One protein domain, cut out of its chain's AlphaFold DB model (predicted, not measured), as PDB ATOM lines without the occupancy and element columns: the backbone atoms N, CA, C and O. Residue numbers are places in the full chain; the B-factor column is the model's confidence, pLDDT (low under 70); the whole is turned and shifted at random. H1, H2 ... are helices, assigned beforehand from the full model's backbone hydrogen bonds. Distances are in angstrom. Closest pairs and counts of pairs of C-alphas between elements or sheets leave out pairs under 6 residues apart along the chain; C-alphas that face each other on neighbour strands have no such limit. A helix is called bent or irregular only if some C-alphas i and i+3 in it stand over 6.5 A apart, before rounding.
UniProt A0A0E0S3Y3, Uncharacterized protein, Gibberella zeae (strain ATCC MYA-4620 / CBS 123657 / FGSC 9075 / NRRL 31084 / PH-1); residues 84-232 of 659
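Overview. This is residues 84 to 232 of the 659 residues of an uncharacterized protein of Gibberella zeae (strain ATCC MYA-4620 / CBS 123657 / FGSC 9075 / NRRL 31084 / PH-1) (UniProt A0A0E0S3Y3). Two separate helical hairpins, H1 with H2 and H3 with H4, are strung together by a long link, with H5 and H6 at the end away from H1 and H2. The 149 printed residues have six named helices, H1 to H6 in order, and no named strand: all helix. The whole is only just loose, close to compact, with a radius of gyration of the C-alphas of 18.1 A, and spans 54 by 36 by 27 A.

Arrangement. H1, residues 84 to 99, and H2, residues 105 to 116, touch as a hairpin, opposite ways at a shallow tilt of 9 degrees; their closest C-alphas, of Cys 90 and Cys 115, are 5.6 A apart. H3, residues 156 to 170, and H4, residues 178 to 189, touch as a hairpin, opposite ways at a shallow tilt of 12 degrees; their closest C-alphas, of Cys 163 and Cys 188, are 5.6 A apart. H5, residues 209 to 216, and H6, residues 221 to 232, touch no helix. Every O i to N i+4 pair is within hydrogen-bond range in H1 to H5, but 5 of 8 in irregular H6, where C-alphas 227 and 230 are 8.4 A apart.

Along the chain. H1 begins at C-alpha 84 (-0.087, 9.645, -57.082) and measures 22.3 A, H3 20.8 A; H6 ends at C-alpha 232 (-20.471, 8.209, -43.921).

Size, cuts and confidence. The printed part has no cut. Residues 117 to 155 and 190 to 208 are long links. The pLDDT is under 70 in 36 residues, among them 133 to 152.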
ATOM      1  N   GLU A  84      -1.207   9.325 -56.189       71.88
ATOM      2  CA  GLU A  84      -0.087   9.645 -57.082       71.88
ATOM      3  C   GLU A  84      -0.451  10.789 -58.039       71.88
ATOM      4  O   GLU A  84       0.332  11.723 -58.220       71.88
ATOM      5  N   VAL A  85      -1.660  10.763 -58.619       73.44
ATOM      6  CA  VAL A  85      -2.165  11.824 -59.511       73.44
ATOM      7  C   VAL A  85      -2.370  13.131 -58.740       73.44
ATOM      8  O   VAL A  85      -1.994  14.195 -59.233       73.44
ATOM      9  N   CYS A  86      -2.880  13.055 -57.507       79.62
ATOM     10  CA  CYS A  86      -2.905  14.184 -56.578       79.62
ATOM     11  C   CYS A  86      -1.488  14.729 -56.343       79.62
ATOM     12  O   CYS A  86      -1.250  15.927 -56.498       79.62
ATOM     13  N   CYS A  87      -0.524  13.855 -56.030       82.00
ATOM     14  CA  CYS A  87       0.843  14.278 -55.734       82.00
ATOM     15  C   CYS A  87       1.501  14.972 -56.928       82.00
ATOM     16  O   CYS A  87       2.152  16.005 -56.758       82.00
ATOM     17  N   TYR A  88       1.274  14.448 -58.135       79.88
ATOM     18  CA  TYR A  88       1.705  15.062 -59.384       79.88
ATOM     19  C   TYR A  88       1.120  16.474 -59.544       79.88
ATOM     20  O   TYR A  88       1.883  17.425 -59.685       79.88
ATOM     21  N   GLN A  89      -0.204  16.642 -59.426       79.44
ATOM     22  CA  GLN A  89      -0.859  17.954 -59.553       79.44
ATOM     23  C   GLN A  89      -0.368  18.962 -58.500       79.44
ATOM     24  O   GLN A  89       0.023  20.076 -58.849       79.44
ATOM     25  N   CYS A  90      -0.312  18.565 -57.226       81.31
ATOM     26  CA  CYS A  90       0.198  19.413 -56.146       81.31
ATOM     27  C   CYS A  90       1.660  19.825 -56.363       81.31
ATOM     28  O   CYS A  90       2.043  20.955 -56.056       81.31
ATOM     29  N   THR A  91       2.469  18.917 -56.912       84.88
ATOM     30  CA  THR A  91       3.866  19.175 -57.271       84.88
ATOM     31  C   THR A  91       3.970  20.170 -58.422       84.88
ATOM     32  O   THR A  91       4.757  21.104 -58.325       84.88
ATOM     33  N   THR A  92       3.171  20.010 -59.482       84.19
ATOM     34  CA  THR A  92       3.136  20.945 -60.616       84.19
ATOM     35  C   THR A  92       2.788  22.356 -60.149       84.19
ATOM     36  O   THR A  92       3.543  23.280 -60.430       84.19
ATOM     37  N   VAL A  93       1.734  22.517 -59.340       81.44
ATOM     38  CA  VAL A  93       1.323  23.826 -58.795       81.44
ATOM     39  C   VAL A  93       2.405  24.444 -57.892       81.44
ATOM     40  O   VAL A  93       2.604  25.660 -57.904       81.44
ATOM     41  N   TYR A  94       3.143  23.636 -57.124       86.81
ATOM     42  CA  TYR A  94       4.274  24.121 -56.325       86.81
ATOM     43  C   TYR A  94       5.464  24.561 -57.189       86.81
ATOM     44  O   TYR A  94       5.990  25.657 -56.988       86.81
ATOM     45  N   ASP A  95       5.868  23.727 -58.151       87.81
ATOM     46  CA  ASP A  95       6.989  23.999 -59.052       87.81
ATOM     47  C   ASP A  95       6.678  25.240 -59.937       87.81
ATOM     48  O   ASP A  95       7.554  26.084 -60.136       87.81
ATOM     49  N   GLU A  96       5.420  25.435 -60.364       87.62
ATOM     50  CA  GLU A  96       4.920  26.651 -61.036       87.62
ATOM     51  C   GLU A  96       4.940  27.889 -60.124       87.62
ATOM     52  O   GLU A  96       5.468  28.931 -60.515       87.62
ATOM     53  N   CYS A  97       4.435  27.785 -58.889       85.69
ATOM     54  CA  CYS A  97       4.466  28.879 -57.912       85.69
ATOM     55  C   CYS A  97       5.905  29.352 -57.641       85.69
ATOM     56  O   CYS A  97       6.176  30.553 -57.587       85.69
ATOM     57  N   CYS A  98       6.855  28.417 -57.540       84.81
ATOM     58  CA  CYS A  98       8.275  28.719 -57.362       84.81
ATOM     59  C   CYS A  98       8.979  29.249 -58.627       84.81
ATOM     60  O   CYS A  98      10.081  29.788 -58.508       84.81
ATOM     61  N   ALA A  99       8.374  29.130 -59.814       87.69
ATOM     62  CA  ALA A  99       8.907  29.687 -61.060       87.69
ATOM     63  C   ALA A  99       8.556  31.175 -61.267       87.69
ATOM     64  O   ALA A  99       9.187  31.843 -62.090       87.69
ATOM     65  N   ILE A 100       7.579  31.715 -60.526       86.56
ATOM     66  CA  ILE A 100       7.139  33.113 -60.635       86.56
ATOM     67  C   ILE A 100       8.203  34.061 -60.037       86.56
ATOM     68  O   ILE A 100       8.507  33.972 -58.841       86.56
ATOM     69  N   PRO A 101       8.758  35.021 -60.811       78.06
ATOM     70  CA  PRO A 101       9.753  35.961 -60.300       78.06
ATOM     71  C   PRO A 101       9.199  36.834 -59.165       78.06
ATOM     72  O   PRO A 101       8.314  37.659 -59.377       78.06
ATOM     73  N   GLY A 102       9.755  36.674 -57.962       79.56
ATOM     74  CA  GLY A 102       9.345  37.426 -56.771       79.56
ATOM     75  C   GLY A 102       8.211  36.798 -55.953       79.56
ATOM     76  O   GLY A 102       7.748  37.438 -55.011       79.56
ATOM     77  N   ALA A 103       7.777  35.570 -56.260       79.06
ATOM     78  CA  ALA A 103       6.828  34.848 -55.414       79.06
ATOM     79  C   ALA A 103       7.398  34.547 -54.017       79.06
ATOM     80  O   ALA A 103       8.580  34.220 -53.857       79.06
ATOM     81  N   ASP A 104       6.540  34.612 -52.996       85.69
ATOM     82  CA  ASP A 104       6.907  34.196 -51.646       85.69
ATOM     83  C   ASP A 104       6.957  32.664 -51.562       85.69
ATOM     84  O   ASP A 104       5.938  31.969 -51.524       85.69
ATOM     85  N   ILE A 105       8.178  32.138 -51.493       82.31
ATOM     86  CA  ILE A 105       8.446  30.708 -51.351       82.31
ATOM     87  C   ILE A 105       7.790  30.133 -50.083       82.31
ATOM     88  O   ILE A 105       7.407  28.967 -50.093       82.31
ATOM     89  N   ALA A 106       7.595  30.905 -49.008       76.19
ATOM     90  CA  ALA A 106       6.864  30.433 -47.829       76.19
ATOM     91  C   ALA A 106       5.366  30.215 -48.123       76.19
ATOM     92  O   ALA A 106       4.787  29.243 -47.633       76.19
ATOM     93  N   VAL A 107       4.757  31.052 -48.971       77.81
ATOM     94  CA  VAL A 107       3.371  30.879 -49.439       77.81
ATOM     95  C   VAL A 107       3.264  29.674 -50.372       77.81
ATOM     96  O   VAL A 107       2.420  28.812 -50.127       77.81
ATOM     97  N   CYS A 108       4.163  29.536 -51.356       79.00
ATOM     98  CA  CYS A 108       4.212  28.347 -52.219       79.00
ATOM     99  C   CYS A 108       4.359  27.060 -51.389       79.00
ATOM    100  O   CYS A 108       3.641  26.085 -51.606       79.00
ATOM    101  N   LYS A 109       5.235  27.070 -50.375       78.50
ATOM    102  CA  LYS A 109       5.414  25.937 -49.461       78.50
ATOM    103  C   LYS A 109       4.169  25.639 -48.623       78.50
ATOM    104  O   LYS A 109       3.802  24.473 -48.509       78.50
ATOM    105  N   LYS A 110       3.491  26.657 -48.073       72.94
ATOM    106  CA  LYS A 110       2.231  26.462 -47.329       72.94
ATOM    107  C   LYS A 110       1.150  25.862 -48.236       72.94
ATOM    108  O   LYS A 110       0.475  24.927 -47.812       72.94
ATOM    109  N   ALA A 111       1.033  26.333 -49.479       69.69
ATOM    110  CA  ALA A 111       0.103  25.782 -50.465       69.69
ATOM    111  C   ALA A 111       0.413  24.312 -50.809       69.69
ATOM    112  O   ALA A 111      -0.499  23.490 -50.827       69.69
ATOM    113  N   TYR A 112       1.689  23.951 -50.999       83.19
ATOM    114  CA  TYR A 112       2.097  22.569 -51.282       83.19
ATOM    115  C   TYR A 112       1.807  21.620 -50.111       83.19
ATOM    116  O   TYR A 112       1.226  20.561 -50.324       83.19
ATOM    117  N   THR A 113       2.106  22.029 -48.871       75.62
ATOM    118  CA  THR A 113       1.742  21.280 -47.652       75.62
ATOM    119  C   THR A 113       0.230  21.055 -47.538       75.62
ATOM    120  O   THR A 113      -0.205  19.957 -47.196       75.62
ATOM    121  N   VAL A 114      -0.584  22.074 -47.842       71.38
ATOM    122  CA  VAL A 114      -2.055  21.959 -47.831       71.38
ATOM    123  C   VAL A 114      -2.549  21.019 -48.936       71.38
ATOM    124  O   VAL A 114      -3.407  20.183 -48.674       71.38
ATOM    125  N   CYS A 115      -1.986  21.114 -50.142       75.44
ATOM    126  CA  CYS A 115      -2.369  20.274 -51.277       75.44
ATOM    127  C   CYS A 115      -1.989  18.798 -51.058       75.44
ATOM    128  O   CYS A 115      -2.802  17.911 -51.281       75.44
ATOM    129  N   LEU A 116      -0.788  18.525 -50.538       74.12
ATOM    130  CA  LEU A 116      -0.356  17.165 -50.202       74.12
ATOM    131  C   LEU A 116      -1.099  16.566 -48.998       74.12
ATOM    132  O   LEU A 116      -1.079  15.349 -48.836       74.12
ATOM    133  N   GLY A 117      -1.682  17.390 -48.123       69.62
ATOM    134  CA  GLY A 117      -2.252  16.974 -46.833       69.62
ATOM    135  C   GLY A 117      -1.217  16.683 -45.733       69.62
ATOM    136  O   GLY A 117      -1.585  16.349 -44.610       69.62
ATOM    137  N   TYR A 118       0.078  16.841 -46.019       74.06
ATOM    138  CA  TYR A 118       1.171  16.720 -45.051       74.06
ATOM    139  C   TYR A 118       2.331  17.650 -45.413       74.06
ATOM    140  O   TYR A 118       2.475  18.078 -46.555       74.06
ATOM    141  N   ASN A 119       3.179  17.955 -44.431       80.88
ATOM    142  CA  ASN A 119       4.376  18.764 -44.630       80.88
ATOM    143  C   ASN A 119       5.536  17.885 -45.148       80.88
ATOM    144  O   ASN A 119       6.045  17.053 -44.393       80.88
ATOM    145  N   PRO A 120       6.006  18.061 -46.398       76.19
ATOM    146  CA  PRO A 120       7.060  17.220 -46.959       76.19
ATOM    147  C   PRO A 120       8.457  17.536 -46.399       76.19
ATOM    148  O   PRO A 120       9.394  16.782 -46.653       76.19
ATOM    149  N   TRP A 121       8.624  18.629 -45.641       82.00
ATOM    150  CA  TRP A 121       9.903  19.007 -45.022       82.00
ATOM    151  C   TRP A 121      10.095  18.465 -43.598       82.00
ATOM    152  O   TRP A 121      11.197  18.589 -43.068       82.00
ATOM    153  N   ASP A 122       9.080  17.818 -43.013       76.56
ATOM    154  CA  ASP A 122       9.212  17.106 -41.728       76.56
ATOM    155  C   ASP A 122       9.819  15.696 -41.896       76.56
ATOM    156  O   ASP A 122      10.222  15.063 -40.920       76.56
ATOM    157  N   VAL A 123       9.935  15.203 -43.137       67.75
ATOM    158  CA  VAL A 123      10.610  13.938 -43.465       67.75
ATOM    159  C   VAL A 123      12.112  14.181 -43.639       67.75
ATOM    160  O   VAL A 123      12.533  14.983 -44.474       67.75
ATOM    161  N   VAL A 124      12.932  13.467 -42.861       64.75
ATOM    162  CA  VAL A 124      14.399  13.590 -42.869       64.75
ATOM    163  C   VAL A 124      15.042  12.221 -43.153       64.75
ATOM    164  O   VAL A 124      14.807  11.289 -42.384       64.75
ATOM    165  N   PRO A 125      15.889  12.077 -44.194       69.06
ATOM    166  CA  PRO A 125      16.237  13.085 -45.200       69.06
ATOM    167  C   PRO A 125      15.047  13.444 -46.103       69.06
ATOM    168  O   PRO A 125      14.147  12.633 -46.299       69.06
ATOM    169  N   TYR A 126      15.070  14.646 -46.686       76.56
ATOM    170  CA  TYR A 126      14.036  15.079 -47.629       76.56
ATOM    171  C   TYR A 126      14.007  14.171 -48.868       76.56
ATOM    172  O   TYR A 126      15.011  14.027 -49.571       76.56
ATOM    173  N   VAL A 127      12.832  13.619 -49.157       74.19
ATOM    174  CA  VAL A 127      12.511  12.868 -50.377       74.19
ATOM    175  C   VAL A 127      11.405  13.634 -51.103       74.19
ATOM    176  O   VAL A 127      10.497  14.149 -50.451       74.19
ATOM    177  N   LYS A 128      11.460  13.737 -52.443       77.06
ATOM    178  CA  LYS A 128      10.361  14.360 -53.203       77.06
ATOM    179  C   LYS A 128       9.088  13.511 -53.007       77.06
ATOM    180  O   LYS A 128       9.166  12.306 -53.239       77.06
ATOM    181  N   PRO A 129       7.957  14.107 -52.584       77.81
ATOM    182  CA  PRO A 129       6.672  13.420 -52.471       77.81
ATOM    183  C   PRO A 129       6.313  12.591 -53.710       77.81
ATOM    184  O   PRO A 129       6.508  13.042 -54.838       77.81
ATOM    185  N   SER A 130       5.799  11.383 -53.473       76.75
ATOM    186  CA  SER A 130       5.287  10.461 -54.499       76.75
ATOM    187  C   SER A 130       3.773  10.239 -54.411       76.75
ATOM    188  O   SER A 130       3.156   9.875 -55.407       76.75
ATOM    189  N   VAL A 131       3.179  10.471 -53.236       75.75
ATOM    190  CA  VAL A 131       1.738  10.382 -52.960       75.75
ATOM    191  C   VAL A 131       1.296  11.569 -52.105       75.75
ATOM    192  O   VAL A 131       2.067  12.062 -51.282       75.75
ATOM    193  N   CYS A 132       0.056  12.029 -52.265       73.75
ATOM    194  CA  CYS A 132      -0.599  12.873 -51.266       73.75
ATOM    195  C   CYS A 132      -0.974  12.028 -50.039       73.75
ATOM    196  O   CYS A 132      -1.528  10.942 -50.199       73.75
ATOM    197  N   LYS A 133      -0.845  12.582 -48.827       63.28
ATOM    198  CA  LYS A 133      -1.736  12.214 -47.712       63.28
ATOM    199  C   LYS A 133      -3.043  13.000 -47.816       63.28
ATOM    200  O   LYS A 133      -3.468  13.699 -46.903       63.28
ATOM    201  N   HIS A 134      -3.731  12.795 -48.930       51.19
ATOM    202  CA  HIS A 134      -5.168  12.591 -48.848       51.19
ATOM    203  C   HIS A 134      -5.358  11.114 -48.506       51.19
ATOM    204  O   HIS A 134      -5.733  10.296 -49.341       51.19
ATOM    205  N   GLU A 135      -5.017  10.776 -47.260       39.00
ATOM    206  CA  GLU A 135      -5.607   9.604 -46.628       39.00
ATOM    207  C   GLU A 135      -7.134   9.764 -46.713       39.00
ATOM    208  O   GLU A 135      -7.627  10.894 -46.592       39.00
ATOM    209  N   PRO A 136      -7.907   8.678 -46.861       43.38
ATOM    210  CA  PRO A 136      -9.287   8.671 -46.402       43.38
ATOM    211  C   PRO A 136      -9.259   8.757 -44.866       43.38
ATOM    212  O   PRO A 136      -9.379   7.748 -44.175       43.38
ATOM    213  N   TYR A 137      -8.989   9.964 -44.360       30.97
ATOM    214  CA  TYR A 137      -9.024  10.324 -42.950       30.97
ATOM    215  C   TYR A 137     -10.152  11.350 -42.744       30.97
ATOM    216  O   TYR A 137     -10.173  12.358 -43.459       30.97
ATOM    217  N   PRO A 138     -11.071  11.138 -41.787       39.97
ATOM    218  CA  PRO A 138     -11.064  10.067 -40.785       39.97
ATOM    219  C   PRO A 138     -11.375   8.670 -41.343       39.97
ATOM    220  O   PRO A 138     -11.816   8.556 -42.488       39.97
ATOM    221  N   PRO A 139     -11.126   7.614 -40.540       38.94
ATOM    222  CA  PRO A 139     -11.579   6.262 -40.851       38.94
ATOM    223  C   PRO A 139     -13.050   6.238 -41.279       38.94
ATOM    224  O   PRO A 139     -13.895   6.923 -40.697       38.94
ATOM    225  N   LYS A 140     -13.347   5.407 -42.282       39.81
ATOM    226  CA  LYS A 140     -14.724   5.080 -42.656       39.81
ATOM    227  C   LYS A 140     -15.430   4.399 -41.487       39.81
ATOM    228  O   LYS A 140     -14.827   3.599 -40.775       39.81
ATOM    229  N   HIS A 141     -16.713   4.701 -41.326       44.12
ATOM    230  CA  HIS A 141     -17.608   3.926 -40.476       44.12
ATOM    231  C   HIS A 141     -18.263   2.847 -41.349       44.12
ATOM    232  O   HIS A 141     -18.841   3.182 -42.385       44.12
ATOM    233  N   ASP A 142     -18.141   1.572 -40.977       40.66
ATOM    234  CA  ASP A 142     -18.505   0.488 -41.900       40.66
ATOM    235  C   ASP A 142     -20.031   0.269 -42.001       40.66
ATOM    236  O   ASP A 142     -20.556   0.347 -43.108       40.66
ATOM    237  N   ASP A 143     -20.759   0.111 -40.881       50.12
ATOM    238  CA  ASP A 143     -22.155  -0.399 -40.900       50.12
ATOM    239  C   ASP A 143     -23.206   0.371 -40.060       50.12
ATOM    240  O   ASP A 143     -24.326  -0.105 -39.877       50.12
ATOM    241  N   TYR A 144     -22.908   1.567 -39.531       50.91
ATOM    242  CA  TYR A 144     -23.871   2.311 -38.691       50.91
ATOM    243  C   TYR A 144     -24.292   3.665 -39.267       50.91
ATOM    244  O   TYR A 144     -23.463   4.559 -39.437       50.91
ATOM    245  N   LYS A 145     -25.613   3.836 -39.445       54.84
ATOM    246  CA  LYS A 145     -26.261   5.155 -39.528       54.84
ATOM    247  C   LYS A 145     -25.924   5.944 -38.258       54.84
ATOM    248  O   LYS A 145     -26.045   5.403 -37.156       54.84
ATOM    249  N   CYS A 146     -25.537   7.207 -38.404       62.97
ATOM    250  CA  CYS A 146     -25.409   8.112 -37.263       62.97
ATOM    251  C   CYS A 146     -26.810   8.393 -36.683       62.97
ATOM    252  O   CYS A 146     -27.769   8.540 -37.435       62.97
ATOM    253  N   VAL A 147     -26.938   8.426 -35.352       69.62
ATOM    254  CA  VAL A 147     -28.193   8.744 -34.649       69.62
ATOM    255  C   VAL A 147     -27.898   9.778 -33.564       69.62
ATOM    256  O   VAL A 147     -27.208   9.471 -32.588       69.62
ATOM    257  N   CYS A 148     -28.402  11.004 -33.719       68.50
ATOM    258  CA  CYS A 148     -28.100  12.099 -32.794       68.50
ATOM    259  C   CYS A 148     -28.559  11.806 -31.356       68.50
ATOM    260  O   CYS A 148     -29.645  11.279 -31.118       68.50
ATOM    261  N   GLY A 149     -27.722  12.174 -30.383       61.72
ATOM    262  CA  GLY A 149     -27.954  11.928 -28.959       61.72
ATOM    263  C   GLY A 149     -27.422  10.575 -28.470       61.72
ATOM    264  O   GLY A 149     -27.667  10.202 -27.322       61.72
ATOM    265  N   THR A 150     -26.674   9.842 -29.301       69.44
ATOM    266  CA  THR A 150     -26.096   8.531 -28.946       69.44
ATOM    267  C   THR A 150     -24.572   8.538 -28.829       69.44
ATOM    268  O   THR A 150     -24.015   7.576 -28.285       69.44
ATOM    269  N   GLY A 151     -23.893   9.594 -29.292       68.50
ATOM    270  CA  GLY A 151     -22.435   9.665 -29.412       68.50
ATOM    271  C   GLY A 151     -21.887   8.923 -30.640       68.50
ATOM    272  O   GLY A 151     -20.786   8.377 -30.556       68.50
ATOM    273  N   SER A 152     -22.669   8.828 -31.724       68.69
ATOM    274  CA  SER A 152     -22.302   8.171 -32.994       68.69
ATOM    275  C   SER A 152     -22.152   9.126 -34.188       68.69
ATOM    276  O   SER A 152     -21.476   8.774 -35.150       68.69
ATOM    277  N   CYS A 153     -22.729  10.329 -34.128       70.31
ATOM    278  CA  CYS A 153     -22.616  11.365 -35.159       70.31
ATOM    279  C   CYS A 153     -21.397  12.280 -34.949       70.31
ATOM    280  O   CYS A 153     -20.875  12.866 -35.899       70.31
ATOM    281  N   PHE A 154     -20.931  12.406 -33.701       81.94
ATOM    282  CA  PHE A 154     -19.717  13.138 -33.347       81.94
ATOM    283  C   PHE A 154     -18.708  12.196 -32.684       81.94
ATOM    284  O   PHE A 154     -18.637  12.085 -31.462       81.94
ATOM    285  N   THR A 155     -17.938  11.474 -33.498       79.88
ATOM    286  CA  THR A 155     -16.969  10.474 -33.022       79.88
ATOM    287  C   THR A 155     -15.690  11.116 -32.450       79.88
ATOM    288  O   THR A 155     -15.406  12.292 -32.715       79.88
ATOM    289  N   PRO A 156     -14.859  10.364 -31.696       81.81
ATOM    290  CA  PRO A 156     -13.547  10.836 -31.246       81.81
ATOM    291  C   PRO A 156     -12.638  11.334 -32.381       81.81
ATOM    292  O   PRO A 156     -11.895  12.294 -32.174       81.81
ATOM    293  N   ASP A 157     -12.712  10.728 -33.568       77.50
ATOM    294  CA  ASP A 157     -11.947  11.106 -34.761       77.50
ATOM    295  C   ASP A 157     -12.452  12.413 -35.392       77.50
ATOM    296  O   ASP A 157     -11.656  13.302 -35.698       77.50
ATOM    297  N   ILE A 158     -13.778  12.579 -35.517       81.25
ATOM    298  CA  ILE A 158     -14.398  13.833 -35.989       81.25
ATOM    299  C   ILE A 158     -14.045  14.980 -35.033       81.25
ATOM    300  O   ILE A 158     -13.665  16.067 -35.470       81.25
ATOM    301  N   CYS A 159     -14.090  14.719 -33.725       87.38
ATOM    302  CA  CYS A 159     -13.646  15.663 -32.706       87.38
ATOM    303  C   CYS A 159     -12.165  16.046 -32.883       87.38
ATOM    304  O   CYS A 159     -11.841  17.233 -32.874       87.38
ATOM    305  N   ALA A 160     -11.257  15.088 -33.108       84.75
ATOM    306  CA  ALA A 160      -9.837  15.393 -33.307       84.75
ATOM    307  C   ALA A 160      -9.585  16.228 -34.568       84.75
ATOM    308  O   ALA A 160      -8.787  17.172 -34.531       84.75
ATOM    309  N   TYR A 161     -10.295  15.922 -35.658       81.38
ATOM    310  CA  TYR A 161     -10.277  16.714 -36.883       81.38
ATOM    311  C   TYR A 161     -10.719  18.161 -36.610       81.38
ATOM    312  O   TYR A 161      -9.923  19.079 -36.807       81.38
ATOM    313  N   GLU A 162     -11.916  18.367 -36.052       83.81
ATOM    314  CA  GLU A 162     -12.461  19.696 -35.732       83.81
ATOM    315  C   GLU A 162     -11.545  20.494 -34.797       83.81
ATOM    316  O   GLU A 162     -11.179  21.635 -35.092       83.81
ATOM    317  N   CYS A 163     -11.106  19.881 -33.695       88.88
ATOM    318  CA  CYS A 163     -10.202  20.509 -32.737       88.88
ATOM    319  C   CYS A 163      -8.891  20.949 -33.386       88.88
ATOM    320  O   CYS A 163      -8.361  22.013 -33.046       88.88
ATOM    321  N   THR A 164      -8.370  20.164 -34.333       85.06
ATOM    322  CA  THR A 164      -7.125  20.524 -35.008       85.06
ATOM    323  C   THR A 164      -7.337  21.549 -36.112       85.06
ATOM    324  O   THR A 164      -6.500  22.430 -36.270       85.06
ATOM    325  N   THR A 165      -8.472  21.529 -36.809       82.75
ATOM    326  CA  THR A 165      -8.861  22.591 -37.744       82.75
ATOM    327  C   THR A 165      -8.984  23.936 -37.024       82.75
ATOM    328  O   THR A 165      -8.440  24.933 -37.501       82.75
ATOM    329  N   VAL A 166      -9.593  23.971 -35.833       85.38
ATOM    330  CA  VAL A 166      -9.666  25.175 -34.985       85.38
ATOM    331  C   VAL A 166      -8.276  25.623 -34.506       85.38
ATOM    332  O   VAL A 166      -7.992  26.823 -34.483       85.38
ATOM    333  N   TYR A 167      -7.378  24.692 -34.166       89.25
ATOM    334  CA  TYR A 167      -5.989  25.011 -33.808       89.25
ATOM    335  C   TYR A 167      -5.186  25.577 -34.994       89.25
ATOM    336  O   TYR A 167      -4.587  26.647 -34.870       89.25
ATOM    337  N   ASP A 168      -5.229  24.918 -36.154       87.56
ATOM    338  CA  ASP A 168      -4.521  25.310 -37.381       87.56
ATOM    339  C   ASP A 168      -5.032  26.677 -37.912       87.56
ATOM    340  O   ASP A 168      -4.250  27.490 -38.429       87.56
ATOM    341  N   GLN A 169      -6.324  26.985 -37.714       84.69
ATOM    342  CA  GLN A 169      -6.910  28.318 -37.925       84.69
ATOM    343  C   GLN A 169      -6.387  29.347 -36.910       84.69
ATOM    344  O   GLN A 169      -5.917  30.411 -37.315       84.69
ATOM    345  N   CYS A 170      -6.415  29.036 -35.609       88.25
ATOM    346  CA  CYS A 170      -5.934  29.923 -34.542       88.25
ATOM    347  C   CYS A 170      -4.462  30.316 -34.753       88.25
ATOM    348  O   CYS A 170      -4.114  31.495 -34.702       88.25
ATOM    349  N   CYS A 171      -3.607  29.349 -35.099       84.62
ATOM    350  CA  CYS A 171      -2.198  29.577 -35.416       84.62
ATOM    351  C   CYS A 171      -1.953  30.270 -36.772       84.62
ATOM    352  O   CYS A 171      -0.830  30.702 -37.029       84.62
ATOM    353  N   SER A 172      -2.967  30.398 -37.637       85.94
ATOM    354  CA  SER A 172      -2.864  31.131 -38.909       85.94
ATOM    355  C   SER A 172      -3.200  32.626 -38.792       85.94
ATOM    356  O   SER A 172      -2.966  33.359 -39.754       85.94
ATOM    357  N   VAL A 173      -3.713  33.101 -37.650       86.31
ATOM    358  CA  VAL A 173      -4.031  34.523 -37.428       86.31
ATOM    359  C   VAL A 173      -2.764  35.308 -37.031       86.31
ATOM    360  O   VAL A 173      -2.133  34.978 -36.022       86.31
ATOM    361  N   PRO A 174      -2.374  36.374 -37.764       84.06
ATOM    362  CA  PRO A 174      -1.200  37.178 -37.422       84.06
ATOM    363  C   PRO A 174      -1.310  37.810 -36.029       84.06
ATOM    364  O   PRO A 174      -2.257  38.535 -35.737       84.06
ATOM    365  N   GLY A 175      -0.319  37.553 -35.171       82.94
ATOM    366  CA  GLY A 175      -0.292  38.066 -33.797       82.94
ATOM    367  C   GLY A 175      -1.164  37.299 -32.795       82.94
ATOM    368  O   GLY A 175      -1.310  37.763 -31.667       82.94
ATOM    369  N   ALA A 176      -1.727  36.143 -33.166       86.88
ATOM    370  CA  ALA A 176      -2.422  35.274 -32.221       86.88
ATOM    371  C   ALA A 176      -1.484  34.741 -31.125       86.88
ATOM    372  O   ALA A 176      -0.331  34.382 -31.381       86.88
ATOM    373  N   ASP A 177      -2.002  34.643 -29.899       92.38
ATOM    374  CA  ASP A 177      -1.284  34.011 -28.799       92.38
ATOM    375  C   ASP A 177      -1.299  32.486 -28.973       92.38
ATOM    376  O   ASP A 177      -2.299  31.804 -28.728       92.38
ATOM    377  N   ILE A 178      -0.154  31.950 -29.396       87.81
ATOM    378  CA  ILE A 178       0.046  30.518 -29.616       87.81
ATOM    379  C   ILE A 178      -0.128  29.716 -28.317       87.81
ATOM    380  O   ILE A 178      -0.541  28.561 -28.392       87.81
ATOM    381  N   ALA A 179       0.114  30.286 -27.130       89.94
ATOM    382  CA  ALA A 179      -0.163  29.595 -25.870       89.94
ATOM    383  C   ALA A 179      -1.674  29.408 -25.660       89.94
ATOM    384  O   ALA A 179      -2.100  28.305 -25.324       89.94
ATOM    385  N   ILE A 180      -2.489  30.424 -25.967       91.62
ATOM    386  CA  ILE A 180      -3.960  30.335 -25.905       91.62
ATOM    387  C   ILE A 180      -4.503  29.391 -26.988       91.62
ATOM    388  O   ILE A 180      -5.412  28.605 -26.713       91.62
ATOM    389  N   CYS A 181      -3.946  29.407 -28.206       90.56
ATOM    390  CA  CYS A 181      -4.299  28.417 -29.231       90.56
ATOM    391  C   CYS A 181      -4.012  26.989 -28.739       90.56
ATOM    392  O   CYS A 181      -4.850  26.101 -28.892       90.56
ATOM    393  N   LYS A 182      -2.854  26.773 -28.100       90.44
ATOM    394  CA  LYS A 182      -2.462  25.475 -27.545       90.44
ATOM    395  C   LYS A 182      -3.346  25.025 -26.382       90.44
ATOM    396  O   LYS A 182      -3.768  23.875 -26.376       90.44
ATOM    397  N   GLU A 183      -3.657  25.910 -25.441       92.06
ATOM    398  CA  GLU A 183      -4.564  25.637 -24.317       92.06
ATOM    399  C   GLU A 183      -5.960  25.235 -24.811       92.06
ATOM    400  O   GLU A 183      -6.493  24.202 -24.411       92.06
ATOM    401  N   LYS A 184      -6.528  25.988 -25.762       92.06
ATOM    402  CA  LYS A 184      -7.811  25.629 -26.383       92.06
ATOM    403  C   LYS A 184      -7.761  24.270 -27.074       92.06
ATOM    404  O   LYS A 184      -8.740  23.533 -27.013       92.06
ATOM    405  N   TYR A 185      -6.638  23.923 -27.700       92.19
ATOM    406  CA  TYR A 185      -6.470  22.631 -28.359       92.19
ATOM    407  C   TYR A 185      -6.416  21.468 -27.357       92.19
ATOM    408  O   TYR A 185      -7.092  20.468 -27.588       92.19
ATOM    409  N   THR A 186      -5.734  21.598 -26.209       91.31
ATOM    410  CA  THR A 186      -5.748  20.529 -25.185       91.31
ATOM    411  C   THR A 186      -7.134  20.325 -24.578       91.31
ATOM    412  O   THR A 186      -7.577  19.187 -24.413       91.31
ATOM    413  N   VAL A 187      -7.851  21.419 -24.300       91.88
ATOM    414  CA  VAL A 187      -9.232  21.383 -23.794       91.88
ATOM    415  C   VAL A 187     -10.171  20.754 -24.824       91.88
ATOM    416  O   VAL A 187     -11.001  19.926 -24.461       91.88
ATOM    417  N   CYS A 188     -10.014  21.090 -26.106       92.31
ATOM    418  CA  CYS A 188     -10.815  20.517 -27.185       92.31
ATOM    419  C   CYS A 188     -10.545  19.015 -27.373       92.31
ATOM    420  O   CYS A 188     -11.482  18.256 -27.580       92.31
ATOM    421  N   LEU A 189      -9.296  18.557 -27.229       90.56
ATOM    422  CA  LEU A 189      -8.940  17.137 -27.336       90.56
ATOM    423  C   LEU A 189      -9.297  16.301 -26.097       90.56
ATOM    424  O   LEU A 189      -9.380  15.078 -26.199       90.56
ATOM    425  N   GLY A 190      -9.438  16.919 -24.922       90.69
ATOM    426  CA  GLY A 190      -9.539  16.214 -23.634       90.69
ATOM    427  C   GLY A 190      -8.191  15.713 -23.084       90.69
ATOM    428  O   GLY A 190      -8.150  15.018 -22.070       90.69
ATOM    429  N   TYR A 191      -7.072  16.052 -23.734       91.50
ATOM    430  CA  TYR A 191      -5.711  15.743 -23.285       91.50
ATOM    431  C   TYR A 191      -4.682  16.699 -23.898       91.50
ATOM    432  O   TYR A 191      -4.938  17.376 -24.891       91.50
ATOM    433  N   ASN A 192      -3.485  16.737 -23.316       90.06
ATOM    434  CA  ASN A 192      -2.352  17.480 -23.856       90.06
ATOM    435  C   ASN A 192      -1.591  16.630 -24.899       90.06
ATOM    436  O   ASN A 192      -0.993  15.619 -24.524       90.06
ATOM    437  N   PRO A 193      -1.554  17.017 -26.189       87.44
ATOM    438  CA  PRO A 193      -0.872  16.238 -27.218       87.44
ATOM    439  C   PRO A 193       0.658  16.407 -27.187       87.44
ATOM    440  O   PRO A 193       1.364  15.626 -27.817       87.44
ATOM    441  N   TRP A 194       1.197  17.388 -26.448       87.12
ATOM    442  CA  TRP A 194       2.648  17.588 -26.300       87.12
ATOM    443  C   TRP A 194       3.281  16.745 -25.185       87.12
ATOM    444  O   TRP A 194       4.504  16.725 -25.080       87.12
ATOM    445  N   ASP A 195       2.478  16.011 -24.405       87.12
ATOM    446  CA  ASP A 195       2.978  14.971 -23.490       87.12
ATOM    447  C   ASP A 195       3.290  13.649 -24.226       87.12
ATOM    448  O   ASP A 195       3.883  12.735 -23.652       87.12
ATOM    449  N   ILE A 196       2.924  13.544 -25.512       79.50
ATOM    450  CA  ILE A 196       3.262  12.422 -26.395       79.50
ATOM    451  C   ILE A 196       4.587  12.735 -27.105       79.50
ATOM    452  O   ILE A 196       4.737  13.783 -27.737       79.50
ATOM    453  N   VAL A 197       5.560  11.822 -27.002       80.44
ATOM    454  CA  VAL A 197       6.908  11.978 -27.572       80.44
ATOM    455  C   VAL A 197       7.258  10.754 -28.437       80.44
ATOM    456  O   VAL A 197       7.267   9.644 -27.904       80.44
ATOM    457  N   PRO A 198       7.598  10.921 -29.733       76.88
ATOM    458  CA  PRO A 198       7.577  12.173 -30.496       76.88
ATOM    459  C   PRO A 198       6.157  12.744 -30.635       76.88
ATOM    460  O   PRO A 198       5.178  12.007 -30.548       76.88
ATOM    461  N   TYR A 199       6.052  14.053 -30.873       80.00
ATOM    462  CA  TYR A 199       4.767  14.690 -31.161       80.00
ATOM    463  C   TYR A 199       4.194  14.148 -32.477       80.00
ATOM    464  O   TYR A 199       4.860  14.185 -33.512       80.00
ATOM    465  N   VAL A 200       2.947  13.685 -32.431       77.88
ATOM    466  CA  VAL A 200       2.161  13.222 -33.582       77.88
ATOM    467  C   VAL A 200       0.866  14.033 -33.610       77.88
ATOM    468  O   VAL A 200       0.344  14.366 -32.548       77.88
ATOM    469  N   LYS A 201       0.345  14.363 -34.802       81.25
ATOM    470  CA  LYS A 201      -0.955  15.043 -34.941       81.25
ATOM    471  C   LYS A 201      -2.055  14.135 -34.349       81.25
ATOM    472  O   LYS A 201      -2.179  13.007 -34.820       81.25
ATOM    473  N   PRO A 202      -2.814  14.584 -33.333       82.00
ATOM    474  CA  PRO A 202      -3.944  13.857 -32.755       82.00
ATOM    475  C   PRO A 202      -4.895  13.248 -33.786       82.00
ATOM    476  O   PRO A 202      -5.459  13.958 -34.616       82.00
ATOM    477  N   SER A 203      -5.080  11.931 -33.690       81.81
ATOM    478  CA  SER A 203      -6.033  11.140 -34.477       81.81
ATOM    479  C   SER A 203      -7.418  11.062 -33.832       81.81
ATOM    480  O   SER A 203      -8.414  11.033 -34.544       81.81
ATOM    481  N   VAL A 204      -7.473  11.061 -32.492       84.94
ATOM    482  CA  VAL A 204      -8.692  10.924 -31.676       84.94
ATOM    483  C   VAL A 204      -8.705  11.897 -30.493       84.94
ATOM    484  O   VAL A 204      -7.657  12.197 -29.910       84.94
ATOM    485  N   CYS A 205      -9.897  12.363 -30.115       88.94
ATOM    486  CA  CYS A 205     -10.190  12.995 -28.828       88.94
ATOM    487  C   CYS A 205     -10.293  11.960 -27.693       88.94
ATOM    488  O   CYS A 205     -10.460  10.761 -27.922       88.94
ATOM    489  N   LYS A 206     -10.232  12.431 -26.444       91.31
ATOM    490  CA  LYS A 206     -10.309  11.607 -25.230       91.31
ATOM    491  C   LYS A 206     -11.283  12.178 -24.192       91.31
ATOM    492  O   LYS A 206     -10.931  12.357 -23.027       91.31
ATOM    493  N   HIS A 207     -12.515  12.446 -24.616       89.75
ATOM    494  CA  HIS A 207     -13.618  12.786 -23.711       89.75
ATOM    495  C   HIS A 207     -14.423  11.561 -23.268       89.75
ATOM    496  O   HIS A 207     -14.344  10.489 -23.870       89.75
ATOM    497  N   GLU A 208     -15.230  11.735 -22.223       88.31
ATOM    498  CA  GLU A 208     -16.244  10.764 -21.801       88.31
ATOM    499  C   GLU A 208     -17.419  10.720 -22.792       88.31
ATOM    500  O   GLU A 208     -17.697  11.708 -23.472       88.31
ATOM    501  N   LYS A 209     -18.164   9.602 -22.849       82.56
ATOM    502  CA  LYS A 209     -19.261   9.429 -23.825       82.56
ATOM    503  C   LYS A 209     -20.300  10.563 -23.778       82.56
ATOM    504  O   LYS A 209     -20.807  10.965 -24.824       82.56
ATOM    505  N   GLN A 210     -20.569  11.108 -22.589       82.38
ATOM    506  CA  GLN A 210     -21.525  12.199 -22.408       82.38
ATOM    507  C   GLN A 210     -21.140  13.469 -23.180       82.38
ATOM    508  O   GLN A 210     -22.025  14.130 -23.696       82.38
ATOM    509  N   TYR A 211     -19.849  13.779 -23.349       86.31
ATOM    510  CA  TYR A 211     -19.409  14.956 -24.112       86.31
ATOM    511  C   TYR A 211     -19.873  14.913 -25.574       86.31
ATOM    512  O   TYR A 211     -20.295  15.928 -26.121       86.31
ATOM    513  N   TYR A 212     -19.816  13.735 -26.198       82.38
ATOM    514  CA  TYR A 212     -20.219  13.556 -27.593       82.38
ATOM    515  C   TYR A 212     -21.750  13.618 -27.739       82.38
ATOM    516  O   TYR A 212     -22.244  14.290 -28.638       82.38
ATOM    517  N   ILE A 213     -22.503  13.044 -26.790       80.81
ATOM    518  CA  ILE A 213     -23.972  13.181 -26.694       80.81
ATOM    519  C   ILE A 213     -24.381  14.650 -26.464       80.81
ATOM    520  O   ILE A 213     -25.288  15.174 -27.114       80.81
ATOM    521  N   ASP A 214     -23.683  15.348 -25.569       84.88
ATOM    522  CA  ASP A 214     -23.897  16.764 -25.274       84.88
ATOM    523  C   ASP A 214     -23.511  17.655 -26.462       84.88
ATOM    524  O   ASP A 214     -24.039  18.755 -26.582       84.88
ATOM    525  N   TYR A 215     -22.587  17.236 -27.330       83.06
ATOM    526  CA  TYR A 215     -22.279  17.939 -28.577       83.06
ATOM    527  C   TYR A 215     -23.368  17.693 -29.627       83.06
ATOM    528  O   TYR A 215     -23.872  18.654 -30.203       83.06
ATOM    529  N   GLU A 216     -23.775  16.437 -29.827       82.00
ATOM    530  CA  GLU A 216     -24.852  16.055 -30.750       82.00
ATOM    531  C   GLU A 216     -26.172  16.747 -30.425       82.00
ATOM    532  O   GLU A 216     -26.781  17.314 -31.316       82.00
ATOM    533  N   SER A 217     -26.579  16.816 -29.157       81.50
ATOM    534  CA  SER A 217     -27.828  17.483 -28.734       81.50
ATOM    535  C   SER A 217     -27.915  18.995 -29.030       81.50
ATOM    536  O   SER A 217     -28.946  19.610 -28.753       81.50
ATOM    537  N   LYS A 218     -26.865  19.611 -29.592       85.19
ATOM    538  CA  LYS A 218     -26.857  21.009 -30.059       85.19
ATOM    539  C   LYS A 218     -27.130  21.160 -31.562       85.19
ATOM    540  O   LYS A 218     -27.254  22.294 -32.022       85.19
ATOM    541  N   TYR A 219     -27.186  20.058 -32.310       78.69
ATOM    542  CA  TYR A 219     -27.264  20.029 -33.770       78.69
ATOM    543  C   TYR A 219     -28.186  18.891 -34.240       78.69
ATOM    544  O   TYR A 219     -28.270  17.841 -33.610       78.69
ATOM    545  N   ASP A 220     -28.884  19.079 -35.354       69.56
ATOM    546  CA  ASP A 220     -29.688  18.014 -35.962       69.56
ATOM    547  C   ASP A 220     -28.822  17.025 -36.766       69.56
ATOM    548  O   ASP A 220     -27.632  17.239 -37.000       69.56
ATOM    549  N   GLU A 221     -29.421  15.907 -37.185       65.94
ATOM    550  CA  GLU A 221     -28.761  14.914 -38.045       65.94
ATOM    551  C   GLU A 221     -28.296  15.549 -39.371       65.94
ATOM    552  O   GLU A 221     -27.192  15.265 -39.841       65.94
ATOM    553  N   HIS A 222     -29.075  16.488 -39.926       64.06
ATOM    554  CA  HIS A 222     -28.742  17.191 -41.167       64.06
ATOM    555  C   HIS A 222     -27.417  17.958 -41.062       64.06
ATOM    556  O   HIS A 222     -26.599  17.853 -41.969       64.06
ATOM    557  N   TYR A 223     -27.138  18.648 -39.954       74.06
ATOM    558  CA  TYR A 223     -25.852  19.312 -39.713       74.06
ATOM    559  C   TYR A 223     -24.668  18.338 -39.803       74.06
ATOM    560  O   TYR A 223     -23.637  18.671 -40.394       74.06
ATOM    561  N   PHE A 224     -24.803  17.128 -39.249       71.88
ATOM    562  CA  PHE A 224     -23.740  16.122 -39.307       71.88
ATOM    563  C   PHE A 224     -23.570  15.532 -40.714       71.88
ATOM    564  O   PHE A 224     -22.431  15.343 -41.141       71.88
ATOM    565  N   TYR A 225     -24.649  15.308 -41.471       64.62
ATOM    566  CA  TYR A 225     -24.538  14.878 -42.872       64.62
ATOM    567  C   TYR A 225     -24.043  15.994 -43.800       64.62
ATOM    568  O   TYR A 225     -23.185  15.745 -44.637       64.62
ATOM    569  N   GLU A 226     -24.501  17.236 -43.663       66.31
ATOM    570  CA  GLU A 226     -24.045  18.347 -44.506       66.31
ATOM    571  C   GLU A 226     -22.545  18.608 -44.297       66.31
ATOM    572  O   GLU A 226     -21.774  18.675 -45.258       66.31
ATOM    573  N   LYS A 227     -22.105  18.659 -43.032       67.31
ATOM    574  CA  LYS A 227     -20.719  18.971 -42.663       67.31
ATOM    575  C   LYS A 227     -19.749  17.790 -42.801       67.31
ATOM    576  O   LYS A 227     -18.574  18.011 -43.097       67.31
ATOM    577  N   TYR A 228     -20.218  16.557 -42.595       68.06
ATOM    578  CA  TYR A 228     -19.382  15.348 -42.569       68.06
ATOM    579  C   TYR A 228     -19.876  14.231 -43.518       68.06
ATOM    580  O   TYR A 228     -19.498  13.076 -43.356       68.06
ATOM    581  N   SER A 229     -20.672  14.538 -44.549       57.69
ATOM    582  CA  SER A 229     -21.176  13.574 -45.560       57.69
ATOM    583  C   SER A 229     -20.109  12.606 -46.070       57.69
ATOM    584  O   SER A 229     -20.313  11.394 -46.066       57.69
ATOM    585  N   SER A 230     -18.926  13.118 -46.426       55.19
ATOM    586  CA  SER A 230     -17.809  12.313 -46.946       55.19
ATOM    587  C   SER A 230     -17.190  11.321 -45.947       55.19
ATOM    588  O   SER A 230     -16.195  10.683 -46.281       55.19
ATOM    589  N   TYR A 231     -17.725  11.234 -44.727       54.38
ATOM    590  CA  TYR A 231     -17.273  10.380 -43.630       54.38
ATOM    591  C   TYR A 231     -18.178   9.134 -43.521       54.38
ATOM    592  O   TYR A 231     -17.718   8.068 -43.118       54.38
ATOM    593  N   TYR A 232     -19.447   9.263 -43.937       51.34
ATOM    594  CA  TYR A 232     -20.471   8.209 -43.921       51.34
ATOM    595  C   TYR A 232     -20.649   7.506 -45.285       51.34
ATOM    596  O   TYR A 232     -21.323   6.482 -45.378       51.34
TER     597      TYR A 232